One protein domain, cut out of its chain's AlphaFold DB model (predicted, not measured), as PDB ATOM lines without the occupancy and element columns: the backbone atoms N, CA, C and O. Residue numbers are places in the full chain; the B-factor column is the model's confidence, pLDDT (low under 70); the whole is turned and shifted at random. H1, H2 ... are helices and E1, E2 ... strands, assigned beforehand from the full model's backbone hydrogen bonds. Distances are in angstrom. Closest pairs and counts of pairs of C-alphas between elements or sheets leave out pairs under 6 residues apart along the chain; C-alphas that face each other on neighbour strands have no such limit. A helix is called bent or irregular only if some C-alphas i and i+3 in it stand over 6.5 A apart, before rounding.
ATOM      1  N   GLN A  45      32.784 -41.627 120.398       86.25
ATOM      2  CA  GLN A  45      31.759 -42.667 120.409       86.25
ATOM      3  C   GLN A  45      31.436 -43.124 118.977       86.25
ATOM      4  O   GLN A  45      31.430 -42.289 118.072       86.25
ATOM      5  N   PRO A  46      31.052 -44.396 118.753       83.69
ATOM      6  CA  PRO A  46      30.683 -44.885 117.420       83.69
ATOM      7  C   PRO A  46      29.590 -44.053 116.727       83.69
ATOM      8  O   PRO A  46      29.636 -43.853 115.518       83.69
ATOM      9  N   LYS A  47      28.641 -43.490 117.493       86.31
ATOM     10  CA  LYS A  47      27.611 -42.579 116.962       86.31
ATOM     11  C   LYS A  47      28.200 -41.303 116.351       86.31
ATOM     12  O   LYS A  47      27.732 -40.862 115.308       86.31
ATOM     13  N   ALA A  48      29.236 -40.735 116.967       87.12
ATOM     14  CA  ALA A  48      29.925 -39.563 116.428       87.12
ATOM     15  C   ALA A  48      30.653 -39.901 115.119       87.12
ATOM     16  O   ALA A  48      30.643 -39.108 114.186       87.12
ATOM     17  N   VAL A  49      31.201 -41.115 115.009       86.88
ATOM     18  CA  VAL A  49      31.840 -41.597 113.775       86.88
ATOM     19  C   VAL A  49      30.837 -41.679 112.624       86.88
ATOM     20  O   VAL A  49      31.142 -41.243 111.518       86.88
ATOM     21  N   LEU A  50      29.610 -42.147 112.879       86.88
ATOM     22  CA  LEU A  50      28.544 -42.124 111.870       86.88
ATOM     23  C   LEU A  50      28.211 -40.702 111.407       86.88
ATOM     24  O   LEU A  50      27.947 -40.496 110.226       86.88
ATOM     25  N   HIS A  51      28.259 -39.718 112.303       89.38
ATOM     26  CA  HIS A  51      28.055 -38.323 111.922       89.38
ATOM     27  C   HIS A  51      29.224 -37.777 111.086       89.38
ATOM     28  O   HIS A  51      29.001 -37.110 110.076       89.38
ATOM     29  N   PHE A  52      30.466 -38.148 111.416       88.94
ATOM     30  CA  PHE A  52      31.632 -37.814 110.591       88.94
ATOM     31  C   PHE A  52      31.532 -38.356 109.169       88.94
ATOM     32  O   PHE A  52      32.039 -37.722 108.254       88.94
ATOM     33  N   ASN A  53      30.834 -39.473 108.954       89.56
ATOM     34  CA  ASN A  53      30.578 -39.996 107.613       89.56
ATOM     35  C   ASN A  53      29.854 -38.980 106.715       89.56
ATOM     36  O   ASN A  53      30.202 -38.826 105.547       89.56
ATOM     37  N   GLN A  54      28.849 -38.290 107.263       86.12
ATOM     38  CA  GLN A  54      28.071 -37.284 106.536       86.12
ATOM     39  C   GLN A  54      28.936 -36.057 106.242       86.12
ATOM     40  O   GLN A  54      29.054 -35.656 105.090       86.12
ATOM     41  N   ILE A  55      29.625 -35.548 107.266       90.31
ATOM     42  CA  ILE A  55      30.509 -34.383 107.143       90.31
ATOM     43  C   ILE A  55      31.627 -34.648 106.131       90.31
ATOM     44  O   ILE A  55      31.879 -33.825 105.260       90.31
ATOM     45  N   ALA A  56      32.288 -35.805 106.212       87.75
ATOM     46  CA  ALA A  56      33.354 -36.174 105.287       87.75
ATOM     47  C   ALA A  56      32.832 -36.284 103.850       87.75
ATOM     48  O   ALA A  56      33.489 -35.845 102.908       87.75
ATOM     49  N   SER A  57      31.635 -36.848 103.686       86.75
ATOM     50  CA  SER A  57      30.968 -36.972 102.396       86.75
ATOM     51  C   SER A  57      30.659 -35.607 101.770       86.75
ATOM     52  O   SER A  57      30.895 -35.424 100.577       86.75
ATOM     53  N   ASP A  58      30.196 -34.639 102.560       89.31
ATOM     54  CA  ASP A  58      29.940 -33.270 102.094       89.31
ATOM     55  C   ASP A  58      31.241 -32.512 101.812       89.31
ATOM     56  O   ASP A  58      31.392 -31.909 100.754       89.31
ATOM     57  N   LEU A  59      32.244 -32.645 102.682       89.88
ATOM     58  CA  LEU A  59      33.556 -32.036 102.475       89.88
ATOM     59  C   LEU A  59      34.202 -32.523 101.175       89.88
ATOM     60  O   LEU A  59      34.773 -31.730 100.430       89.88
ATOM     61  N   LEU A  60      34.095 -33.815 100.855       86.31
ATOM     62  CA  LEU A  60      34.597 -34.325  99.581       86.31
ATOM     63  C   LEU A  60      33.894 -33.708  98.379       86.31
ATOM     64  O   LEU A  60      34.554 -33.474  97.372       86.31
ATOM     65  N   VAL A  61      32.593 -33.441  98.462       86.56
ATOM     66  CA  VAL A  61      31.861 -32.794  97.366       86.56
ATOM     67  C   VAL A  61      32.444 -31.416  97.068       86.56
ATOM     68  O   VAL A  61      32.582 -31.053  95.902       86.56
ATOM     69  N   ASP A  62      32.860 -30.696  98.105       88.88
ATOM     70  CA  ASP A  62      33.438 -29.362  97.963       88.88
ATOM     71  C   ASP A  62      34.894 -29.388  97.487       88.88
ATOM     72  O   ASP A  62      35.327 -28.496  96.747       88.88
ATOM     73  N   GLN A  63      35.666 -30.389  97.923       88.38
ATOM     74  CA  GLN A  63      37.104 -30.471  97.655       88.38
ATOM     75  C   GLN A  63      37.445 -31.194  96.348       88.38
ATOM     76  O   GLN A  63      38.382 -30.780  95.667       88.38
ATOM     77  N   LEU A  64      36.715 -32.247  95.962       86.50
ATOM     78  CA  LEU A  64      37.080 -33.061  94.797       86.50
ATOM     79  C   LEU A  64      37.123 -32.257  93.484       86.50
ATOM     80  O   LEU A  64      38.105 -32.394  92.759       86.50
ATOM     81  N   PRO A  65      36.145 -31.379  93.178       85.00
ATOM     82  CA  PRO A  65      36.173 -30.555  91.965       85.00
ATOM     83  C   PRO A  65      37.355 -29.579  91.907       85.00
ATOM     84  O   PRO A  65      37.725 -29.120  90.829       85.00
ATOM     85  N   ARG A  66      37.948 -29.252  93.060       86.50
ATOM     86  CA  ARG A  66      39.094 -28.341  93.180       86.50
ATOM     87  C   ARG A  66      40.435 -29.060  93.036       86.50
ATOM     88  O   ARG A  66      41.480 -28.417  93.125       86.50
ATOM     89  N   LEU A  67      40.425 -30.379  92.845       85.38
ATOM     90  CA  LEU A  67      41.637 -31.175  92.741       85.38
ATOM     91  C   LEU A  67      42.401 -30.822  91.460       85.38
ATOM     92  O   LEU A  67      41.857 -30.828  90.356       85.38
ATOM     93  N   VAL A  68      43.689 -30.526  91.617       85.94
ATOM     94  CA  VAL A  68      44.575 -30.212  90.496       85.94
ATOM     95  C   VAL A  68      45.098 -31.516  89.906       85.94
ATOM     96  O   VAL A  68      45.878 -32.222  90.544       85.94
ATOM     97  N   ILE A  69      44.680 -31.835  88.679       88.38
ATOM     98  CA  ILE A  69      45.175 -33.013  87.963       88.38
ATOM     99  C   ILE A  69      46.450 -32.621  87.196       88.38
ATOM    100  O   ILE A  69      46.415 -31.696  86.373       88.38
ATOM    101  N   PRO A  70      47.589 -33.293  87.450       90.81
ATOM    102  CA  PRO A  70      48.844 -32.968  86.789       90.81
ATOM    103  C   PRO A  70      48.775 -33.261  85.288       90.81
ATOM    104  O   PRO A  70      48.040 -34.132  84.825       90.81
ATOM    105  N   SER A  71      49.572 -32.524  84.515       92.06
ATOM    106  CA  SER A  71      49.673 -32.766  83.074       92.06
ATOM    107  C   SER A  71      50.376 -34.096  82.803       92.06
ATOM    108  O   SER A  71      51.394 -34.398  83.426       92.06
ATOM    109  N   ILE A  72      49.864 -34.856  81.840       91.69
ATOM    110  CA  ILE A  72      50.433 -36.133  81.413       91.69
ATOM    111  C   ILE A  72      51.206 -35.888  80.120       91.69
ATOM    112  O   ILE A  72      50.646 -35.389  79.144       91.69
ATOM    113  N   ASN A  73      52.487 -36.250  80.114       92.19
ATOM    114  CA  ASN A  73      53.336 -36.214  78.929       92.19
ATOM    115  C   ASN A  73      53.767 -37.640  78.593       92.19
ATOM    116  O   ASN A  73      54.285 -38.346  79.456       92.19
ATOM    117  N   HIS A  74      53.586 -38.052  77.345       92.56
ATOM    118  CA  HIS A  74      53.996 -39.362  76.863       92.56
ATOM    119  C   HIS A  74      54.747 -39.219  75.539       92.56
ATOM    120  O   HIS A  74      54.226 -38.641  74.588       92.56
ATOM    121  N   LYS A  75      55.981 -39.730  75.477       91.62
ATOM    122  CA  LYS A  75      56.764 -39.784  74.238       91.62
ATOM    123  C   LYS A  75      56.483 -41.114  73.542       91.62
ATOM    124  O   LYS A  75      56.661 -42.164  74.154       91.62
ATOM    125  N   LEU A  76      56.063 -41.056  72.282       91.69
ATOM    126  CA  LEU A  76      55.824 -42.253  71.484       91.69
ATOM    127  C   LEU A  76      57.161 -42.892  71.065       91.69
ATOM    128  O   LEU A  76      58.146 -42.177  70.839       91.69
ATOM    129  N   PRO A  77      57.230 -44.231  70.965       91.75
ATOM    130  CA  PRO A  77      58.427 -44.916  70.490       91.75
ATOM    131  C   PRO A  77      58.723 -44.570  69.020       91.75
ATOM    132  O   PRO A  77      57.823 -44.243  68.250       91.75
ATOM    133  N   GLY A  78      59.996 -44.653  68.625       88.19
ATOM    134  CA  GLY A  78      60.409 -44.457  67.227       88.19
ATOM    135  C   GLY A  78      60.340 -43.011  66.725       88.19
ATOM    136  O   GLY A  78      60.124 -42.796  65.540       88.19
ATOM    137  N   ASP A  79      60.489 -42.033  67.625       83.06
ATOM    138  CA  ASP A  79      60.471 -40.591  67.317       83.06
ATOM    139  C   ASP A  79      59.175 -40.093  66.645       83.06
ATOM    140  O   ASP A  79      59.127 -39.036  66.025       83.06
ATOM    141  N   GLN A  80      58.073 -40.817  66.862       88.75
ATOM    142  CA  GLN A  80      56.731 -40.507  66.348       88.75
ATOM    143  C   GLN A  80      56.053 -39.307  67.045       88.75
ATOM    144  O   GLN A  80      54.865 -39.055  66.848       88.75
ATOM    145  N   GLY A  81      56.792 -38.559  67.869       89.94
ATOM    146  CA  GLY A  81      56.324 -37.353  68.552       89.94
ATOM    147  C   GLY A  81      55.984 -37.530  70.037       89.94
ATOM    148  O   GLY A  81      56.350 -38.510  70.691       89.94
ATOM    149  N   ILE A  82      55.320 -36.509  70.593       91.81
ATOM    150  CA  ILE A  82      54.988 -36.385  72.021       91.81
ATOM    151  C   ILE A  82      53.498 -36.068  72.166       91.81
ATOM    152  O   ILE A  82      52.999 -35.108  71.581       91.81
ATOM    153  N   ILE A  83      52.802 -36.836  73.000       92.31
ATOM    154  CA  ILE A  83      51.426 -36.579  73.428       92.31
ATOM    155  C   ILE A  83      51.474 -35.822  74.755       92.31
ATOM    156  O   ILE A  83      52.098 -36.276  75.717       92.31
ATOM    157  N   ARG A  84      50.797 -34.673  74.824       93.50
ATOM    158  CA  ARG A  84      50.665 -33.871  76.045       93.50
ATOM    159  C   ARG A  84      49.201 -33.592  76.350       93.50
ATOM    160  O   ARG A  84      48.536 -32.870  75.614       93.50
ATOM    161  N   LEU A  85      48.730 -34.103  77.482       92.56
ATOM    162  CA  LEU A  85      47.444 -33.751  78.076       92.56
ATOM    163  C   LEU A  85      47.709 -32.737  79.186       92.56
ATOM    164  O   LEU A  85      48.389 -33.038  80.164       92.56
ATOM    165  N   SER A  86      47.223 -31.510  79.019       91.75
ATOM    166  CA  SER A  86      47.479 -30.411  79.956       91.75
ATOM    167  C   SER A  86      46.193 -29.712  80.362       91.75
ATOM    168  O   SER A  86      45.209 -29.774  79.630       91.75
ATOM    169  N   ARG A  87      46.221 -29.034  81.520       88.81
ATOM    170  CA  ARG A  87      45.054 -28.339  82.101       88.81
ATOM    171  C   ARG A  87      43.848 -29.275  82.263       88.81
ATOM    172  O   ARG A  87      42.726 -28.906  81.937       88.81
ATOM    173  N   ILE A  88      44.100 -30.493  82.743       89.06
ATOM    174  CA  ILE A  88      43.043 -31.468  83.005       89.06
ATOM    175  C   ILE A  88      42.215 -30.944  84.182       89.06
ATOM    176  O   ILE A  88      42.748 -30.685  85.260       89.06
ATOM    177  N   GLN A  89      40.923 -30.750  83.945       87.12
ATOM    178  CA  GLN A  89      39.957 -30.282  84.933       87.12
ATOM    179  C   GLN A  89      38.806 -31.276  85.002       87.12
ATOM    180  O   GLN A  89      38.472 -31.913  84.003       87.12
ATOM    181  N   LEU A  90      38.201 -31.390  86.180       86.38
ATOM    182  CA  LEU A  90      36.990 -32.177  86.358       86.38
ATOM    183  C   LEU A  90      35.806 -31.392  85.801       86.38
ATOM    184  O   LEU A  90      35.504 -30.299  86.273       86.38
ATOM    185  N   SER A  91      35.151 -31.946  84.784       85.38
ATOM    186  CA  SER A  91      33.984 -31.334  84.151       85.38
ATOM    187  C   SER A  91      32.711 -31.644  84.930       85.38
ATOM    188  O   SER A  91      31.818 -30.804  85.046       85.38
ATOM    189  N   ARG A  92      32.620 -32.863  85.471       86.44
ATOM    190  CA  ARG A  92      31.460 -33.354  86.206       86.44
ATOM    191  C   ARG A  92      31.890 -34.200  87.388       86.44
ATOM    192  O   ARG A  92      32.730 -35.090  87.284       86.44
ATOM    193  N   PHE A  93      31.216 -33.964  88.502       86.88
ATOM    194  CA  PHE A  93      31.378 -34.733  89.720       86.88
ATOM    195  C   PHE A  93      30.010 -35.193  90.225       86.88
ATOM    196  O   PHE A  93      29.090 -34.389  90.378       86.88
ATOM    197  N   LYS A  94      29.877 -36.494  90.492       88.12
ATOM    198  CA  LYS A  94      28.708 -37.080  91.148       88.12
ATOM    199  C   LYS A  94      29.137 -37.708  92.468       88.12
ATOM    200  O   LYS A  94      29.959 -38.629  92.488       88.12
ATOM    201  N   LYS A  95      28.520 -37.227  93.551       85.81
ATOM    202  CA  LYS A  95      28.685 -37.738  94.916       85.81
ATOM    203  C   LYS A  95      28.457 -39.253  94.967       85.81
ATOM    204  O   LYS A  95      27.589 -39.780  94.265       85.81
ATOM    205  N   ALA A  96      29.238 -39.940  95.801       86.44
ATOM    206  CA  ALA A  96      29.087 -41.375  96.009       86.44
ATOM    207  C   ALA A  96      27.702 -41.693  96.606       86.44
ATOM    208  O   ALA A  96      27.126 -40.889  97.337       86.44
ATOM    209  N   GLN A  97      27.148 -42.860  96.279       86.31
ATOM    210  CA  GLN A  97      25.814 -43.255  96.758       86.31
ATOM    211  C   GLN A  97      25.869 -43.941  98.121       86.31
ATOM    212  O   GLN A  97      24.953 -43.803  98.926       86.31
ATOM    213  N   LEU A  98      26.941 -44.691  98.371       86.06
ATOM    214  CA  LEU A  98      27.137 -45.425  99.610       86.06
ATOM    215  C   LEU A  98      28.414 -44.944 100.287       86.06
ATOM    216  O   LEU A  98      29.474 -44.901  99.661       86.06
ATOM    217  N   HIS A  99      28.288 -44.622 101.572       87.38
ATOM    218  CA  HIS A  99      29.379 -44.218 102.448       87.38
ATOM    219  C   HIS A  99      29.334 -45.074 103.711       87.38
ATOM    220  O   HIS A  99      28.375 -45.000 104.479       87.38
ATOM    221  N   GLU A 100      30.363 -45.879 103.934       87.88
ATOM    222  CA  GLU A 100      30.484 -46.744 105.103       87.88
ATOM    223  C   GLU A 100      31.741 -46.363 105.880       87.88
ATOM    224  O   GLU A 100      32.843 -46.384 105.333       87.88
ATOM    225  N   ILE A 101      31.580 -46.021 107.157       88.12
ATOM    226  CA  ILE A 101      32.689 -45.716 108.059       88.12
ATOM    227  C   ILE A 101      32.761 -46.774 109.159       88.12
ATOM    228  O   ILE A 101      31.750 -47.138 109.761       88.12
ATOM    229  N   LYS A 102      33.960 -47.292 109.411       86.69
ATOM    230  CA  LYS A 102      34.227 -48.317 110.421       86.69
ATOM    231  C   LYS A 102      35.437 -47.933 111.253       86.69
ATOM    232  O   LYS A 102      36.425 -47.422 110.733       86.69
ATOM    233  N   LEU A 103      35.355 -48.225 112.544       85.00
ATOM    234  CA  LEU A 103      36.508 -48.220 113.431       85.00
ATOM    235  C   LEU A 103      37.145 -49.609 113.374       85.00
ATOM    236  O   LEU A 103      36.458 -50.607 113.583       85.00
ATOM    237  N   ALA A 104      38.431 -49.663 113.062       81.00
ATOM    238  CA  ALA A 104      39.242 -50.867 113.078       81.00
ATOM    239  C   ALA A 104      40.338 -50.732 114.139       81.00
ATOM    240  O   ALA A 104      40.872 -49.647 114.382       81.00
ATOM    241  N   GLU A 105      40.672 -51.841 114.782       78.44
ATOM    242  CA  GLU A 105      41.682 -51.870 115.836       78.44
ATOM    243  C   GLU A 105      43.111 -51.746 115.263       78.44
ATOM    244  O   GLU A 105      43.359 -52.119 114.111       78.44
ATOM    245  N   PRO A 106      44.076 -51.216 116.041       66.75
ATOM    246  CA  PRO A 106      43.902 -50.620 117.369       66.75
ATOM    247  C   PRO A 106      43.441 -49.152 117.339       66.75
ATOM    248  O   PRO A 106      42.854 -48.708 118.311       66.75
ATOM    249  N   ASN A 107      43.658 -48.409 116.246       75.81
ATOM    250  CA  ASN A 107      43.288 -46.987 116.105       75.81
ATOM    251  C   ASN A 107      43.182 -46.591 114.621       75.81
ATOM    252  O   ASN A 107      43.921 -45.738 114.130       75.81
ATOM    253  N   ARG A 108      42.318 -47.261 113.856       80.31
ATOM    254  CA  ARG A 108      42.149 -47.012 112.418       80.31
ATOM    255  C   ARG A 108      40.707 -46.642 112.104       80.31
ATOM    256  O   ARG A 108      39.775 -47.273 112.589       80.31
ATOM    257  N   ILE A 109      40.525 -45.635 111.257       85.56
ATOM    258  CA  ILE A 109      39.224 -45.301 110.674       85.56
ATOM    259  C   ILE A 109      39.270 -45.747 109.220       85.56
ATOM    260  O   ILE A 109      40.084 -45.260 108.440       85.56
ATOM    261  N   ILE A 110      38.415 -46.698 108.867       88.00
ATOM    262  CA  ILE A 110      38.255 -47.165 107.495       88.00
ATOM    263  C   ILE A 110      37.007 -46.502 106.942       88.00
ATOM    264  O   ILE A 110      35.911 -46.696 107.468       88.00
ATOM    265  N   TRP A 111      37.177 -45.740 105.870       90.06
ATOM    266  CA  TRP A 111      36.074 -45.112 105.167       90.06
ATOM    267  C   TRP A 111      35.999 -45.638 103.739       90.06
ATOM    268  O   TRP A 111      36.972 -45.580 102.989       90.06
ATOM    269  N   LYS A 112      34.841 -46.191 103.377       90.19
ATOM    270  CA  LYS A 112      34.579 -46.790 102.073       90.19
ATOM    271  C   LYS A 112      33.471 -46.023 101.369       90.19
ATOM    272  O   LYS A 112      32.381 -45.853 101.909       90.19
ATOM    273  N   MET A 113      33.746 -45.623 100.134       88.81
ATOM    274  CA  MET A 113      32.783 -44.975  99.249       88.81
ATOM    275  C   MET A 113      32.569 -45.818  98.002       88.81
ATOM    276  O   MET A 113      33.518 -46.415  97.493       88.81
ATOM    277  N   GLN A 114      31.333 -45.877  97.512       90.38
ATOM    278  CA  GLN A 114      30.991 -46.643  96.311       90.38
ATOM    279  C   GLN A 114      30.140 -45.813  95.346       90.38
ATOM    280  O   GLN A 114      29.335 -44.975  95.763       90.38
ATOM    281  N   ASN A 115      30.304 -46.084  94.050       89.38
ATOM    282  CA  ASN A 115      29.585 -45.432  92.948       89.38
ATOM    283  C   ASN A 115      29.841 -43.918  92.832       89.38
ATOM    284  O   ASN A 115      28.942 -43.157  92.473       89.38
ATOM    285  N   LEU A 116      31.062 -43.478  93.136       87.94
ATOM    286  CA  LEU A 116      31.525 -42.122  92.841       87.94
ATOM    287  C   LEU A 116      31.863 -42.017  91.348       87.94
ATOM    288  O   LEU A 116      32.541 -42.892  90.813       87.94
ATOM    289  N   ASN A 117      31.378 -40.970  90.677       88.50
ATOM    290  CA  ASN A 117      31.626 -40.750  89.251       88.50
ATOM    291  C   ASN A 117      32.295 -39.387  89.038       88.50
ATOM    292  O   ASN A 117      31.865 -38.376  89.598       88.50
ATOM    293  N   VAL A 118      33.351 -39.401  88.234       86.88
ATOM    294  CA  VAL A 118      34.210 -38.268  87.911       86.88
ATOM    295  C   VAL A 118      34.446 -38.293  86.406       86.88
ATOM    296  O   VAL A 118      34.818 -39.336  85.866       86.88
ATOM    297  N   GLY A 119      34.238 -37.162  85.737       79.19
ATOM    298  CA  GLY A 119      34.502 -37.012  84.307       79.19
ATOM    299  C   GLY A 119      34.733 -35.577  83.895       79.19
ATOM    300  O   GLY A 119      34.817 -34.691  84.771       79.19
TER     301      GLY A 119
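What this domain is: This is residues 45 to 119 of the 119 residues of an uncharacterized protein of Steinernema carpocapsae (UniProt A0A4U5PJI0). What does the shape look like? A hairpin of two strands, E3 and E4, packs on residues 46 to 57 of one long helix, H1, mostly through E3, while a second hairpin, E1 and E2, makes an arm at the far end of the model. The turn of that arm, residues 76 to 81, sticks out, and residues 86 to 97, with no named element, lead back from it toward the first hairpin. What is it built of? The 75 printed residues hold one named helix and four named strands in the order H1, E1, E2, E3, E4, a mixed class with two separate antiparallel sheets, E1 - E2 and E3 - E4. How compact is it? It is extended, a rod spanning 60 by 29 by 18 A, with a radius of gyration of the C-alphas of 18.5 A.

Where its parts are: Where does the helix lie? H1 holds residues 46 to 66, 30.5 A long, from C-alpha 46 at (30.683, -44.885, 117.420) to C-alpha 66 at (39.094, -28.341, 93.180). It has a kink of 31 degrees near residue 59, and it is irregular, but only just: C-alphas 62 and 65 are 6.7 A apart. Where are the strands? E1 is residues 72 to 75, 10.2 A, and E2 is residues 82 to 85, 10.0 A. E3 is residues 98 to 104, 18.9 A, and E4 is residues 108 to 114, 19.6 A, ending at C-alpha 114 (30.991, -46.643, 96.311).

How they stand to each other: How does H1 stand to E3 and E4? H1 and E3 have 8 pairs of C-alphas within 8 A, the closest being those of Asn 53 and Ile 101, 6.1 A apart. H1 and E4 have 1 such pair, the C-alphas of Asn 53 and Trp 111, 7.9 A apart. How are the strands paired? E3 and E4 form an antiparallel hairpin at 164 degrees, with N 102 and O 110 within hydrogen-bond range at 2.8 A. E1 and E2 form another at 170 degrees, with N 74 and O 83 at 2.8 A; E1 is apart from E3 and E4. Is the helix's backbone whole? In H1, 14 of 17 O i to N i+4 pairs are within hydrogen-bond range.

The domain as a whole: How far does it reach? The two C-alphas farthest apart, those of Gln 45 and Gly 78, are 60.4 A apart. Which links are long? E2 to E3 is a long link of 12 residues; within it, residues 93 to 94 pair antiparallel with residues 117 to 118. Is anything cut or uncertain? The printed part has no cut, its mean pLDDT is 87.4, and residue 106 alone is under 70.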